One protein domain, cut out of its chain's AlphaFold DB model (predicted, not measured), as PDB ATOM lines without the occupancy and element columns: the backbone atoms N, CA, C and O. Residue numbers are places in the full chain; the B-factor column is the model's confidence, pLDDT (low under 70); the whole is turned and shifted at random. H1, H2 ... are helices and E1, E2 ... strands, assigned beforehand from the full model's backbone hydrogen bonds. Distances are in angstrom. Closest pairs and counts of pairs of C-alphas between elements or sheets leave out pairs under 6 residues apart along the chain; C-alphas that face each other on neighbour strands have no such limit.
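This is residues 28 to 130 of the 225 residues of the protein "PKD domain-containing protein" of Salmo trutta (UniProt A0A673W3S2). Two strand sheets lie face to face as a loose sandwich, their strands crossing at 40 degrees; E2 and E7 come together along one side, and the short strands E4 and E5 lie near each other along the other. The long link of the E1-E2 hairpin, residues 39 to 55, reaches out from one end and makes much of the length, while the tiny helix H1 sits at the other end. The printed part has 103 residues, in the order E1 E2 H1 E3 E4 E5 E6 E7, and its class is mostly strand. One sheet, E4-E3-E6-E7, is antiparallel throughout; the other, E2-E1-E5, is mixed. The whole is loose, with a radius of gyration of the C-alphas of 16.2 A and spans of 55 by 23 by 23 A.

E1, residues 29 to 38, and E2, residues 56 to 64, form an antiparallel hairpin, with N 30 and O 63 2.9 A apart, within hydrogen-bond range. H1, residues 69 to 72, only grazes both sheets; it is too short for an O i to N i+4 pair, and its one O i to N i+3 pair is not within range. E3, residues 74 to 80, and E4, residues 86 to 89, form a hairpin, with N 79 and O 87 2.8 A apart. E5, residues 93 to 96, is parallel to E1, with N 37 and O 94 3.1 A apart. E6, residues 104 to 113, is antiparallel to E3, with N 76 and O 111 2.8 A apart. E7, residues 121 to 129, forms a hairpin with E6, with N 125 and O 108 2.8 A apart. Between the sheets, the closest C-alphas of E2 and E7 are those of Leu 63 and Gly 123, 6.2 A apart. E4 and E5 are near each other, with 5 pairs of C-alphas within 10 A; E1 and E6 are apart.

E1 begins at C-alpha 29, (7.770, -18.092, -7.461), and is 29.1 A long. E2 measures 25.5 A, H1 6.3 A, E3 19.9 A, E4 10.3 A and E5 10.1 A. E6 is 28.8 A long, from C-alpha 104 at (30.945, -9.038, -20.643). E7 is 25.8 A long and ends at C-alpha 129, (27.563, -12.477, -22.820).

The C-alphas farthest apart are those of Asp 48 and Ser 117, 55.7 A. The printed part has no cut, and the link E1 to E2, with 17 residues, is long. The mean pLDDT of the printed part is 72.3; residues 28 to 59 and 101 to 102 are under 70.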
ATOM      1  N   ARG A  28       5.296 -19.773  -3.909       63.72
ATOM      2  CA  ARG A  28       4.902 -18.954  -5.059       63.72
ATOM      3  C   ARG A  28       6.135 -18.211  -5.588       63.72
ATOM      4  O   ARG A  28       6.629 -17.268  -4.978       63.72
ATOM      5  N   LYS A  29       6.663 -18.697  -6.710       63.09
ATOM      6  CA  LYS A  29       7.770 -18.092  -7.461       63.09
ATOM      7  C   LYS A  29       7.200 -17.270  -8.615       63.09
ATOM      8  O   LYS A  29       6.335 -17.760  -9.343       63.09
ATOM      9  N   CYS A  30       7.671 -16.039  -8.787       61.38
ATOM     10  CA  CYS A  30       7.300 -15.185  -9.911       61.38
ATOM     11  C   CYS A  30       8.389 -15.233 -10.978       61.38
ATOM     12  O   CYS A  30       9.525 -14.832 -10.724       61.38
ATOM     13  N   PHE A  31       8.018 -15.701 -12.169       65.56
ATOM     14  CA  PHE A  31       8.890 -15.725 -13.336       65.56
ATOM     15  C   PHE A  31       8.583 -14.534 -14.231       65.56
ATOM     16  O   PHE A  31       7.427 -14.319 -14.595       65.56
ATOM     17  N   GLY A  32       9.613 -13.795 -14.616       63.44
ATOM     18  CA  GLY A  32       9.497 -12.770 -15.642       63.44
ATOM     19  C   GLY A  32      10.468 -13.027 -16.782       63.44
ATOM     20  O   GLY A  32      11.529 -13.626 -16.599       63.44
ATOM     21  N   LYS A  33      10.063 -12.599 -17.974       69.25
ATOM     22  CA  LYS A  33      10.868 -12.650 -19.188       69.25
ATOM     23  C   LYS A  33      11.379 -11.248 -19.467       69.25
ATOM     24  O   LYS A  33      10.603 -10.298 -19.428       69.25
ATOM     25  N   LEU A  34      12.665 -11.144 -19.745       68.88
ATOM     26  CA  LEU A  34      13.311  -9.889 -20.072       68.88
ATOM     27  C   LEU A  34      14.023 -10.048 -21.396       68.88
ATOM     28  O   LEU A  34      14.569 -11.115 -21.674       68.88
ATOM     29  N   SER A  35      14.022  -8.995 -22.194       67.00
ATOM     30  CA  SER A  35      14.642  -9.012 -23.513       67.00
ATOM     31  C   SER A  35      15.534  -7.801 -23.679       67.00
ATOM     32  O   SER A  35      15.059  -6.677 -23.546       67.00
ATOM     33  N   PHE A  36      16.802  -7.999 -24.014       68.56
ATOM     34  CA  PHE A  36      17.652  -6.896 -24.451       68.56
ATOM     35  C   PHE A  36      18.046  -7.091 -25.908       68.56
ATOM     36  O   PHE A  36      18.161  -8.218 -26.385       68.56
ATOM     37  N   ILE A  37      18.213  -5.985 -26.627       67.88
ATOM     38  CA  ILE A  37      18.558  -6.007 -28.049       67.88
ATOM     39  C   ILE A  37      19.850  -5.228 -28.241       67.88
ATOM     40  O   ILE A  37      19.940  -4.059 -27.849       67.88
ATOM     41  N   GLN A  38      20.821  -5.869 -28.886       65.31
ATOM     42  CA  GLN A  38      22.032  -5.204 -29.337       65.31
ATOM     43  C   GLN A  38      21.765  -4.481 -30.661       65.31
ATOM     44  O   GLN A  38      21.392  -5.113 -31.646       65.31
ATOM     45  N   ARG A  39      21.952  -3.155 -30.691       58.50
ATOM     46  CA  ARG A  39      21.850  -2.342 -31.921       58.50
ATOM     47  C   ARG A  39      23.232  -1.977 -32.452       58.50
ATOM     48  O   ARG A  39      24.136  -1.735 -31.661       58.50
ATOM     49  N   GLU A  40      23.370  -1.827 -33.767       53.31
ATOM     50  CA  GLU A  40      24.549  -1.226 -34.401       53.31
ATOM     51  C   GLU A  40      24.178   0.084 -35.116       53.31
ATOM     52  O   GLU A  40      23.795   0.107 -36.280       53.31
ATOM     53  N   GLY A  41      24.280   1.207 -34.396       52.12
ATOM     54  CA  GLY A  41      23.972   2.536 -34.938       52.12
ATOM     55  C   GLY A  41      22.481   2.778 -35.236       52.12
ATOM     56  O   GLY A  41      21.609   2.068 -34.742       52.12
ATOM     57  N   ASN A  42      22.200   3.825 -36.025       42.66
ATOM     58  CA  ASN A  42      20.855   4.228 -36.483       42.66
ATOM     59  C   ASN A  42      20.550   3.794 -37.936       42.66
ATOM     60  O   ASN A  42      19.506   4.156 -38.476       42.66
ATOM     61  N   ALA A  43      21.471   3.096 -38.609       37.03
ATOM     62  CA  ALA A  43      21.405   2.865 -40.050       37.03
ATOM     63  C   ALA A  43      20.842   1.478 -40.376       37.03
ATOM     64  O   ALA A  43      21.412   0.462 -39.991       37.03
ATOM     65  N   THR A  44      19.754   1.441 -41.144       37.56
ATOM     66  CA  THR A  44      19.127   0.205 -41.625       37.56
ATOM     67  C   THR A  44      19.881  -0.462 -42.770       37.56
ATOM     68  O   THR A  44      19.759  -1.665 -42.922       37.56
ATOM     69  N   TYR A  45      20.685   0.246 -43.561       37.34
ATOM     70  CA  TYR A  45      21.485  -0.366 -44.624       37.34
ATOM     71  C   TYR A  45      22.688   0.520 -44.939       37.34
ATOM     72  O   TYR A  45      22.530   1.642 -45.420       37.34
ATOM     73  N   VAL A  46      23.898   0.005 -44.733       35.62
ATOM     74  CA  VAL A  46      25.096   0.526 -45.397       35.62
ATOM     75  C   VAL A  46      25.546  -0.564 -46.358       35.62
ATOM     76  O   VAL A  46      25.870  -1.666 -45.928       35.62
ATOM     77  N   ARG A  47      25.447  -0.252 -47.657       41.59
ATOM     78  CA  ARG A  47      25.751  -1.093 -48.829       41.59
ATOM     79  C   ARG A  47      26.487  -2.402 -48.493       41.59
ATOM     80  O   ARG A  47      27.660  -2.391 -48.126       41.59
ATOM     81  N   ASP A  48      25.764  -3.509 -48.658       44.59
ATOM     82  CA  ASP A  48      26.248  -4.898 -48.660       44.59
ATOM     83  C   ASP A  48      26.814  -5.467 -47.344       44.59
ATOM     84  O   ASP A  48      27.393  -6.557 -47.346       44.59
ATOM     85  N   ARG A  49      26.601  -4.800 -46.201       45.84
ATOM     86  CA  ARG A  49      26.863  -5.372 -44.868       45.84
ATOM     87  C   ARG A  49      25.623  -5.276 -43.978       45.84
ATOM     88  O   ARG A  49      25.242  -4.192 -43.549       45.84
ATOM     89  N   GLU A  50      25.008  -6.419 -43.679       42.09
ATOM     90  CA  GLU A  50      24.023  -6.540 -42.596       42.09
ATOM     91  C   GLU A  50      24.811  -6.751 -41.293       42.09
ATOM     92  O   GLU A  50      25.179  -7.872 -40.924       42.09
ATOM     93  N   LEU A  51      25.163  -5.642 -40.641       46.03
ATOM     94  CA  LEU A  51      25.867  -5.660 -39.364       46.03
ATOM     95  C   LEU A  51      24.825  -5.753 -38.237       46.03
ATOM     96  O   LEU A  51      24.145  -4.779 -37.944       46.03
ATOM     97  N   ALA A  52      24.655  -6.948 -37.660       47.81
ATOM     98  CA  ALA A  52      23.914  -7.184 -36.413       47.81
ATOM     99  C   ALA A  52      22.443  -6.735 -36.388       47.81
ATOM    100  O   ALA A  52      22.071  -5.710 -35.827       47.81
ATOM    101  N   SER A  53      21.604  -7.623 -36.934       50.31
ATOM    102  CA  SER A  53      20.141  -7.651 -36.814       50.31
ATOM    103  C   SER A  53      19.677  -7.711 -35.351       50.31
ATOM    104  O   SER A  53      20.304  -8.376 -34.527       50.31
ATOM    105  N   GLU A  54      18.541  -7.057 -35.089       56.81
ATOM    106  CA  GLU A  54      17.726  -6.969 -33.867       56.81
ATOM    107  C   GLU A  54      17.407  -8.330 -33.200       56.81
ATOM    108  O   GLU A  54      16.251  -8.738 -33.114       56.81
ATOM    109  N   VAL A  55      18.410  -9.090 -32.755       60.59
ATOM    110  CA  VAL A  55      18.202 -10.364 -32.054       60.59
ATOM    111  C   VAL A  55      17.930 -10.057 -30.579       60.59
ATOM    112  O   VAL A  55      18.834  -9.576 -29.895       60.59
ATOM    113  N   PRO A  56      16.710 -10.302 -30.065       64.00
ATOM    114  CA  PRO A  56      16.449 -10.156 -28.646       64.00
ATOM    115  C   PRO A  56      17.110 -11.314 -27.897       64.00
ATOM    116  O   PRO A  56      16.766 -12.478 -28.109       64.00
ATOM    117  N   THR A  57      18.036 -11.005 -26.996       67.06
ATOM    118  CA  THR A  57      18.477 -11.975 -25.997       67.06
ATOM    119  C   THR A  57      17.456 -12.008 -24.887       67.06
ATOM    120  O   THR A  57      17.186 -10.995 -24.239       67.06
ATOM    121  N   GLU A  58      16.899 -13.187 -24.656       68.00
ATOM    122  CA  GLU A  58      15.888 -13.392 -23.635       68.00
ATOM    123  C   GLU A  58      16.518 -13.994 -22.385       68.00
ATOM    124  O   GLU A  58      17.187 -15.024 -22.444       68.00
ATOM    125  N   THR A  59      16.259 -13.380 -21.236       66.75
ATOM    126  CA  THR A  59      16.616 -13.939 -19.934       66.75
ATOM    127  C   THR A  59      15.379 -14.076 -19.055       66.75
ATOM    128  O   THR A  59      14.390 -13.351 -19.205       66.75
ATOM    129  N   LYS A  60      15.408 -15.063 -18.159       70.12
ATOM    130  CA  LYS A  60      14.330 -15.336 -17.209       70.12
ATOM    131  C   LYS A  60      14.817 -15.004 -15.812       70.12
ATOM    132  O   LYS A  60      15.896 -15.434 -15.418       70.12
ATOM    133  N   PHE A  61      13.996 -14.282 -15.065       76.69
ATOM    134  CA  PHE A  61      14.261 -13.984 -13.667       76.69
ATOM    135  C   PHE A  61      13.236 -14.664 -12.763       76.69
ATOM    136  O   PHE A  61      12.092 -14.874 -13.168       76.69
ATOM    137  N   GLU A  62      13.656 -15.004 -11.548       78.38
ATOM    138  CA  GLU A  62      12.829 -15.663 -10.535       78.38
ATOM    139  C   GLU A  62      12.859 -14.880  -9.221       78.38
ATOM    140  O   GLU A  62      13.881 -14.870  -8.531       78.38
ATOM    141  N   LEU A  63      11.742 -14.248  -8.858       79.94
ATOM    142  CA  LEU A  63      11.576 -13.618  -7.549       79.94
ATOM    143  C   LEU A  63      10.755 -14.511  -6.627       79.94
ATOM    144  O   LEU A  63       9.711 -15.051  -7.006       79.94
ATOM    145  N   PHE A  64      11.222 -14.627  -5.390       80.06
ATOM    146  CA  PHE A  64      10.518 -15.348  -4.347       80.06
ATOM    147  C   PHE A  64       9.434 -14.461  -3.720       80.06
ATOM    148  O   PHE A  64       9.749 -13.439  -3.112       80.06
ATOM    149  N   ASP A  65       8.164 -14.851  -3.860       75.69
ATOM    150  CA  ASP A  65       7.016 -14.093  -3.348       75.69
ATOM    151  C   ASP A  65       6.017 -14.998  -2.614       75.69
ATOM    152  O   ASP A  65       4.960 -15.355  -3.144       75.69
ATOM    153  N   PRO A  66       6.306 -15.357  -1.354       71.62
ATOM    154  CA  PRO A  66       5.455 -16.258  -0.584       71.62
ATOM    155  C   PRO A  66       4.058 -15.677  -0.317       71.62
ATOM    156  O   PRO A  66       3.130 -16.430  -0.028       71.62
ATOM    157  N   ARG A  67       3.885 -14.351  -0.417       74.06
ATOM    158  CA  ARG A  67       2.623 -13.655  -0.122       74.06
ATOM    159  C   ARG A  67       1.815 -13.304  -1.375       74.06
ATOM    160  O   ARG A  67       0.709 -12.788  -1.234       74.06
ATOM    161  N   ASN A  68       2.313 -13.618  -2.576       74.19
ATOM    162  CA  ASN A  68       1.682 -13.284  -3.862       74.19
ATOM    163  C   ASN A  68       1.401 -11.774  -4.026       74.19
ATOM    164  O   ASN A  68       0.434 -11.386  -4.689       74.19
ATOM    165  N   THR A  69       2.211 -10.922  -3.395       73.88
ATOM    166  CA  THR A  69       2.054  -9.462  -3.426       73.88
ATOM    167  C   THR A  69       2.674  -8.824  -4.669       73.88
ATOM    168  O   THR A  69       2.394  -7.664  -4.961       73.88
ATOM    169  N   LEU A  70       3.465  -9.569  -5.451       76.44
ATOM    170  CA  LEU A  70       4.081  -9.091  -6.691       76.44
ATOM    171  C   LEU A  70       3.078  -8.827  -7.820       76.44
ATOM    172  O   LEU A  70       3.411  -8.126  -8.769       76.44
ATOM    173  N   ARG A  71       1.838  -9.325  -7.718       73.50
ATOM    174  CA  ARG A  71       0.788  -9.087  -8.729       73.50
ATOM    175  C   ARG A  71       0.426  -7.616  -8.906       73.50
ATOM    176  O   ARG A  71       0.013  -7.227  -9.990       73.50
ATOM    177  N   THR A  72       0.547  -6.822  -7.847       76.94
ATOM    178  CA  THR A  72       0.252  -5.383  -7.854       76.94
ATOM    179  C   THR A  72       1.514  -4.540  -7.694       76.94
ATOM    180  O   THR A  72       1.420  -3.329  -7.504       76.94
ATOM    181  N   ALA A  73       2.693  -5.168  -7.725       81.69
ATOM    182  CA  ALA A  73       3.956  -4.475  -7.547       81.69
ATOM    183  C   ALA A  73       4.352  -3.703  -8.807       81.69
ATOM    184  O   ALA A  73       4.135  -4.148  -9.934       81.69
ATOM    185  N   LYS A  74       4.989  -2.553  -8.598       83.88
ATOM    186  CA  LYS A  74       5.707  -1.827  -9.640       83.88
ATOM    187  C   LYS A  74       7.127  -2.366  -9.725       83.88
ATOM    188  O   LYS A  74       7.813  -2.442  -8.704       83.88
ATOM    189  N   PHE A  75       7.544  -2.739 -10.927       84.94
ATOM    190  CA  PHE A  75       8.881  -3.255 -11.186       84.94
ATOM    191  C   PHE A  75       9.794  -2.149 -11.700       84.94
ATOM    192  O   PHE A  75       9.404  -1.373 -12.569       84.94
ATOM    193  N   ASN A  76      11.011  -2.131 -11.172       86.25
ATOM    194  CA  ASN A  76      12.119  -1.316 -11.635       86.25
ATOM    195  C   ASN A  76      13.287  -2.243 -11.969       86.25
ATOM    196  O   ASN A  76      13.570  -3.201 -11.245       86.25
ATOM    197  N   TYR A  77      13.974  -1.937 -13.056       85.38
ATOM    198  CA  TYR A  77      15.072  -2.717 -13.597       85.38
ATOM    199  C   TYR A  77      16.304  -1.824 -13.690       85.38
ATOM    200  O   TYR A  77      16.255  -0.764 -14.308       85.38
ATOM    201  N   THR A  78      17.405  -2.270 -13.090       87.75
ATOM    202  CA  THR A  78      18.724  -1.644 -13.220       87.75
ATOM    203  C   THR A  78      19.631  -2.610 -13.966       87.75
ATOM    204  O   THR A  78      19.993  -3.671 -13.449       87.75
ATOM    205  N   TRP A  79      19.972  -2.245 -15.192       85.75
ATOM    206  CA  TRP A  79      20.801  -3.000 -16.116       85.75
ATOM    207  C   TRP A  79      22.237  -2.496 -16.051       85.75
ATOM    208  O   TRP A  79      22.499  -1.349 -16.387       85.75
ATOM    209  N   ASP A  80      23.164  -3.354 -15.651       88.62
ATOM    210  CA  ASP A  80      24.601  -3.110 -15.728       88.62
ATOM    211  C   ASP A  80      25.188  -4.068 -16.766       88.62
ATOM    212  O   ASP A  80      25.207  -5.282 -16.571       88.62
ATOM    213  N   PHE A  81      25.621  -3.530 -17.902       80.81
ATOM    214  CA  PHE A  81      26.124  -4.317 -19.030       80.81
ATOM    215  C   PHE A  81      27.597  -4.727 -18.867       80.81
ATOM    216  O   PHE A  81      28.167  -5.358 -19.755       80.81
ATOM    217  N   GLY A  82      28.260  -4.349 -17.768       81.62
ATOM    218  CA  GLY A  82      29.690  -4.601 -17.568       81.62
ATOM    219  C   GLY A  82      30.603  -3.783 -18.494       81.62
ATOM    220  O   GLY A  82      31.823  -3.882 -18.403       81.62
ATOM    221  N   SER A  83      30.029  -2.950 -19.368       77.25
ATOM    222  CA  SER A  83      30.728  -1.957 -20.193       77.25
ATOM    223  C   SER A  83      31.028  -0.656 -19.432       77.25
ATOM    224  O   SER A  83      31.717   0.213 -19.959       77.25
ATOM    225  N   GLY A  84      30.526  -0.529 -18.196       79.25
ATOM    226  CA  GLY A  84      30.568   0.687 -17.378       79.25
ATOM    227  C   GLY A  84      29.303   1.547 -17.483       79.25
ATOM    228  O   GLY A  84      29.132   2.472 -16.693       79.25
ATOM    229  N   GLU A  85      28.404   1.234 -18.419       82.12
ATOM    230  CA  GLU A  85      27.099   1.882 -18.544       82.12
ATOM    231  C   GLU A  85      26.049   1.162 -17.686       82.12
ATOM    232  O   GLU A  85      25.905  -0.063 -17.750       82.12
ATOM    233  N   VAL A  86      25.294   1.942 -16.906       88.19
ATOM    234  CA  VAL A  86      24.176   1.458 -16.091       88.19
ATOM    235  C   VAL A  86      22.900   2.163 -16.535       88.19
ATOM    236  O   VAL A  86      22.835   3.391 -16.524       88.19
ATOM    237  N   LEU A  87      21.887   1.386 -16.919       86.44
ATOM    238  CA  LEU A  87      20.589   1.882 -17.374       86.44
ATOM    239  C   LEU A  87      19.494   1.498 -16.382       86.44
ATOM    240  O   LEU A  87      19.395   0.344 -15.971       86.44
ATOM    241  N   GLU A  88      18.636   2.453 -16.032       88.94
ATOM    242  CA  GLU A  88      17.501   2.231 -15.136       88.94
ATOM    243  C   GLU A  88      16.181   2.492 -15.857       88.94
ATOM    244  O   GLU A  88      16.051   3.457 -16.611       88.94
ATOM    245  N   GLY A  89      15.186   1.639 -15.623       83.94
ATOM    246  CA  GLY A  89      13.871   1.793 -16.233       83.94
ATOM    247  C   GLY A  89      12.803   0.906 -15.608       83.94
ATOM    248  O   GLY A  89      13.092  -0.030 -14.869       83.94
ATOM    249  N   SER A  90      11.541   1.200 -15.910       80.19
ATOM    250  CA  SER A  90      10.389   0.376 -15.513       80.19
ATOM    251  C   SER A  90       9.990  -0.649 -16.576       80.19
ATOM    252  O   SER A  90       9.096  -1.464 -16.351       80.19
ATOM    253  N   GLU A  91      10.614  -0.595 -17.753       76.69
ATOM    254  CA  GLU A  91      10.325  -1.500 -18.860       76.69
ATOM    255  C   GLU A  91      11.167  -2.784 -18.758       76.69
ATOM    256  O   GLU A  91      12.348  -2.728 -18.408       76.69
ATOM    257  N   PRO A  92      10.591  -3.958 -19.084       74.06
ATOM    258  CA  PRO A  92      11.284  -5.245 -19.021       74.06
ATOM    259  C   PRO A  92      12.216  -5.487 -20.222       74.06
ATOM    260  O   PRO A  92      12.695  -6.608 -20.423       74.06
ATOM    261  N   TYR A  93      12.448  -4.463 -21.043       76.12
ATOM    262  CA  TYR A  93      13.338  -4.520 -22.189       76.12
ATOM    263  C   TYR A  93      14.215  -3.276 -22.274       76.12
ATOM    264  O   TYR A  93      13.865  -2.211 -21.771       76.12
ATOM    265  N   VAL A  94      15.384  -3.430 -22.894       76.44
ATOM    266  CA  VAL A  94      16.378  -2.360 -23.004       76.44
ATOM    267  C   VAL A  94      17.225  -2.529 -24.264       76.44
ATOM    268  O   VAL A  94      17.471  -3.642 -24.741       76.44
ATOM    269  N   HIS A  95      17.676  -1.407 -24.811       76.19
ATOM    270  CA  HIS A  95      18.609  -1.368 -25.929       76.19
ATOM    271  C   HIS A  95      19.988  -0.951 -25.424       76.19
ATOM    272  O   HIS A  95      20.107   0.059 -24.739       76.19
ATOM    273  N   HIS A  96      21.022  -1.708 -25.786       75.69
ATOM    274  CA  HIS A  96      22.410  -1.367 -25.468       75.69
ATOM    275  C   HIS A  96      23.326  -1.702 -26.646       75.69
ATOM    276  O   HIS A  96      23.014  -2.561 -27.472       75.69
ATOM    277  N   ASN A  97      24.454  -1.004 -26.745       74.19
ATOM    278  CA  ASN A  97      25.372  -1.121 -27.867       74.19
ATOM    279  C   ASN A  97      26.815  -1.324 -27.379       74.19
ATOM    280  O   ASN A  97      27.511  -0.371 -27.038       74.19
ATOM    281  N   TYR A  98      27.290  -2.570 -27.404       74.38
ATOM    282  CA  TYR A  98      28.662  -2.910 -27.023       74.38
ATOM    283  C   TYR A  98      29.670  -2.448 -28.061       74.38
ATOM    284  O   TYR A  98      29.753  -3.059 -29.113       74.38
ATOM    285  N   LEU A  99      30.467  -1.412 -27.809       71.50
ATOM    286  CA  LEU A  99      31.413  -0.866 -28.800       71.50
ATOM    287  C   LEU A  99      32.531  -1.837 -29.219       71.50
ATOM    288  O   LEU A  99      32.953  -1.800 -30.371       71.50
ATOM    289  N   SER A 100      32.930  -2.756 -28.341       70.38
ATOM    290  CA  SER A 100      34.013  -3.714 -28.588       70.38
ATOM    291  C   SER A 100      33.520  -5.159 -28.479       70.38
ATOM    292  O   SER A 100      32.596  -5.449 -27.721       70.38
ATOM    293  N   SER A 101      34.142  -6.078 -29.224       69.00
ATOM    294  CA  SER A 101      34.005  -7.515 -28.939       69.00
ATOM    295  C   SER A 101      34.701  -7.839 -27.622       69.00
ATOM    296  O   SER A 101      35.777  -7.311 -27.345       69.00
ATOM    297  N   GLY A 102      34.132  -8.753 -26.845       68.75
ATOM    298  CA  GLY A 102      34.707  -9.163 -25.570       68.75
ATOM    299  C   GLY A 102      33.737 -10.004 -24.759       68.75
ATOM    300  O   GLY A 102      32.568 -10.136 -25.106       68.75
ATOM    301  N   LYS A 103      34.221 -10.590 -23.664       75.94
ATOM    302  CA  LYS A 103      33.348 -11.212 -22.665       75.94
ATOM    303  C   LYS A 103      32.883 -10.126 -21.702       75.94
ATOM    304  O   LYS A 103      33.718  -9.477 -21.078       75.94
ATOM    305  N   TYR A 104      31.575  -9.956 -21.585       80.00
ATOM    306  CA  TYR A 104      30.945  -9.038 -20.643       80.00
ATOM    307  C   TYR A 104      30.055  -9.829 -19.694       80.00
ATOM    308  O   TYR A 104      29.398 -10.783 -20.108       80.00
ATOM    309  N   THR A 105      30.006  -9.420 -18.432       83.31
ATOM    310  CA  THR A 105      29.074  -9.984 -17.455       83.31
ATOM    311  C   THR A 105      27.940  -8.990 -17.259       83.31
ATOM    312  O   THR A 105      28.102  -7.967 -16.597       83.31
ATOM    313  N   LEU A 106      26.786  -9.299 -17.847       83.12
ATOM    314  CA  LEU A 106      25.549  -8.557 -17.645       83.12
ATOM    315  C   LEU A 106      25.048  -8.816 -16.227       83.12
ATOM    316  O   LEU A 106      24.810  -9.967 -15.861       83.12
ATOM    317  N   ARG A 107      24.829  -7.762 -15.448       86.25
ATOM    318  CA  ARG A 107      24.221  -7.810 -14.123       86.25
ATOM    319  C   ARG A 107      22.914  -7.028 -14.122       86.25
ATOM    320  O   ARG A 107      22.889  -5.807 -14.188       86.25
ATOM    321  N   LEU A 108      21.811  -7.741 -13.965       84.25
ATOM    322  CA  LEU A 108      20.495  -7.150 -13.797       84.25
ATOM    323  C   LEU A 108      20.103  -7.140 -12.324       84.25
ATOM    324  O   LEU A 108      20.152  -8.172 -11.654       84.25
ATOM    325  N   ARG A 109      19.630  -5.994 -11.839       88.19
ATOM    326  CA  ARG A 109      18.926  -5.888 -10.560       88.19
ATOM    327  C   ARG A 109      17.456  -5.603 -10.831       88.19
ATOM    328  O   ARG A 109      17.123  -4.621 -11.484       88.19
ATOM    329  N   VAL A 110      16.587  -6.468 -10.328       85.62
ATOM    330  CA  VAL A 110      15.134  -6.307 -10.403       85.62
ATOM    331  C   VAL A 110      14.648  -5.888  -9.029       85.62
ATOM    332  O   VAL A 110      14.835  -6.631  -8.068       85.62
ATOM    333  N   GLY A 111      14.036  -4.716  -8.931       86.69
ATOM    334  CA  GLY A 111      13.330  -4.248  -7.747       86.69
ATOM    335  C   GLY A 111      11.827  -4.319  -7.973       86.69
ATOM    336  O   GLY A 111      11.337  -3.903  -9.016       86.69
ATOM    337  N   ALA A 112      11.083  -4.824  -6.999       85.62
ATOM    338  CA  ALA A 112       9.631  -4.836  -7.024       85.62
ATOM    339  C   ALA A 112       9.084  -4.143  -5.777       85.62
ATOM    340  O   ALA A 112       9.329  -4.567  -4.646       85.62
ATOM    341  N   GLN A 113       8.332  -3.068  -5.993       85.25
ATOM    342  CA  GLN A 113       7.755  -2.252  -4.937       85.25
ATOM    343  C   GLN A 113       6.234  -2.389  -4.942       85.25
ATOM    344  O   GLN A 113       5.567  -1.989  -5.893       85.25
ATOM    345  N   VAL A 114       5.681  -2.946  -3.865       83.44
ATOM    346  CA  VAL A 114       4.228  -3.111  -3.705       83.44
ATOM    347  C   VAL A 114       3.603  -1.782  -3.280       83.44
ATOM    348  O   VAL A 114       2.738  -1.256  -3.969       83.44
ATOM    349  N   ASN A 115       4.106  -1.203  -2.185       82.50
ATOM    350  CA  ASN A 115       3.670   0.071  -1.615       82.50
ATOM    351  C   ASN A 115       4.882   0.970  -1.312       82.50
ATOM    352  O   ASN A 115       6.001   0.489  -1.134       82.50
ATOM    353  N   LYS A 116       4.668   2.288  -1.170       77.06
ATOM    354  CA  LYS A 116       5.744   3.233  -0.795       77.06
ATOM    355  C   LYS A 116       6.404   2.906   0.554       77.06
ATOM    356  O   LYS A 116       7.567   3.227   0.746       77.06
ATOM    357  N   SER A 117       5.669   2.263   1.459       77.00
ATOM    358  CA  SER A 117       6.109   1.881   2.807       77.00
ATOM    359  C   SER A 117       6.597   0.433   2.926       77.00
ATOM    360  O   SER A 117       7.121   0.058   3.971       77.00
ATOM    361  N   SER A 118       6.417  -0.401   1.895       78.38
ATOM    362  CA  SER A 118       6.901  -1.785   1.922       78.38
ATOM    363  C   SER A 118       8.370  -1.844   1.525       78.38
ATOM    364  O   SER A 118       8.768  -1.182   0.566       78.38
ATOM    365  N   ILE A 119       9.142  -2.702   2.195       78.31
ATOM    366  CA  ILE A 119      10.506  -3.040   1.778       78.31
ATOM    367  C   ILE A 119      10.434  -3.639   0.360       78.31
ATOM    368  O   ILE A 119       9.664  -4.582   0.152       78.31
ATOM    369  N   PRO A 120      11.177  -3.096  -0.620       79.81
ATOM    370  CA  PRO A 120      11.158  -3.613  -1.979       79.81
ATOM    371  C   PRO A 120      11.790  -5.006  -2.029       79.81
ATOM    372  O   PRO A 120      12.835  -5.253  -1.425       79.81
ATOM    373  N   LEU A 121      11.165  -5.918  -2.775       82.75
ATOM    374  CA  LEU A 121      11.764  -7.213  -3.084       82.75
ATOM    375  C   LEU A 121      12.812  -7.012  -4.173       82.75
ATOM    376  O   LEU A 121      12.527  -6.377  -5.187       82.75
ATOM    377  N   THR A 122      14.012  -7.551  -3.974       84.38
ATOM    378  CA  THR A 122      15.117  -7.393  -4.925       84.38
ATOM    379  C   THR A 122      15.672  -8.737  -5.369       84.38
ATOM    380  O   THR A 122      15.914  -9.607  -4.535       84.38
ATOM    381  N   GLY A 123      15.930  -8.882  -6.666       83.44
ATOM    382  CA  GLY A 123      16.653 -10.010  -7.253       83.44
ATOM    383  C   GLY A 123      17.848  -9.520  -8.060       83.44
ATOM    384  O   GLY A 123      17.777  -8.468  -8.692       83.44
ATOM    385  N   VAL A 124      18.948 -10.272  -8.034       86.00
ATOM    386  CA  VAL A 124      20.144  -9.988  -8.837       86.00
ATOM    387  C   VAL A 124      20.420 -11.180  -9.739       86.00
ATOM    388  O   VAL A 124      20.499 -12.307  -9.258       86.00
ATOM    389  N   TYR A 125      20.586 -10.915 -11.031       82.25
ATOM    390  CA  TYR A 125      20.855 -11.924 -12.051       82.25
ATOM    391  C   TYR A 125      22.109 -11.540 -12.808       82.25
ATOM    392  O   TYR A 125      22.284 -10.381 -13.176       82.25
ATOM    393  N   THR A 126      22.970 -12.520 -13.034       82.25
ATOM    394  CA  THR A 126      24.211 -12.346 -13.781       82.25
ATOM    395  C   THR A 126      24.234 -13.308 -14.952       82.25
ATOM    396  O   THR A 126      23.911 -14.485 -14.788       82.25
ATOM    397  N   MET A 127      24.614 -12.815 -16.124       77.94
ATOM    398  CA  MET A 127      24.744 -13.609 -17.338       77.94
ATOM    399  C   MET A 127      26.002 -13.185 -18.084       77.94
ATOM    400  O   MET A 127      26.201 -12.000 -18.343       77.94
ATOM    401  N   ASP A 128      26.827 -14.154 -18.462       77.69
ATOM    402  CA  ASP A 128      27.979 -13.890 -19.313       77.69
ATOM    403  C   ASP A 128      27.541 -13.833 -20.771       77.69
ATOM    404  O   ASP A 128      26.862 -14.728 -21.281       77.69
ATOM    405  N   ILE A 129      27.932 -12.760 -21.444       76.69
ATOM    406  CA  ILE A 129      27.563 -12.477 -22.820       76.69
ATOM    407  C   ILE A 129      28.802 -12.110 -23.633       76.69
ATOM    408  O   ILE A 129      29.787 -11.582 -23.120       76.69
ATOM    409  N   ASN A 130      28.774 -12.434 -24.923       74.12
ATOM    410  CA  ASN A 130      29.887 -12.169 -25.822       74.12
ATOM    411  C   ASN A 130      29.381 -11.636 -27.174       74.12
ATOM    412  O   ASN A 130      29.058 -12.428 -28.058       74.12
TER     413      ASN A 130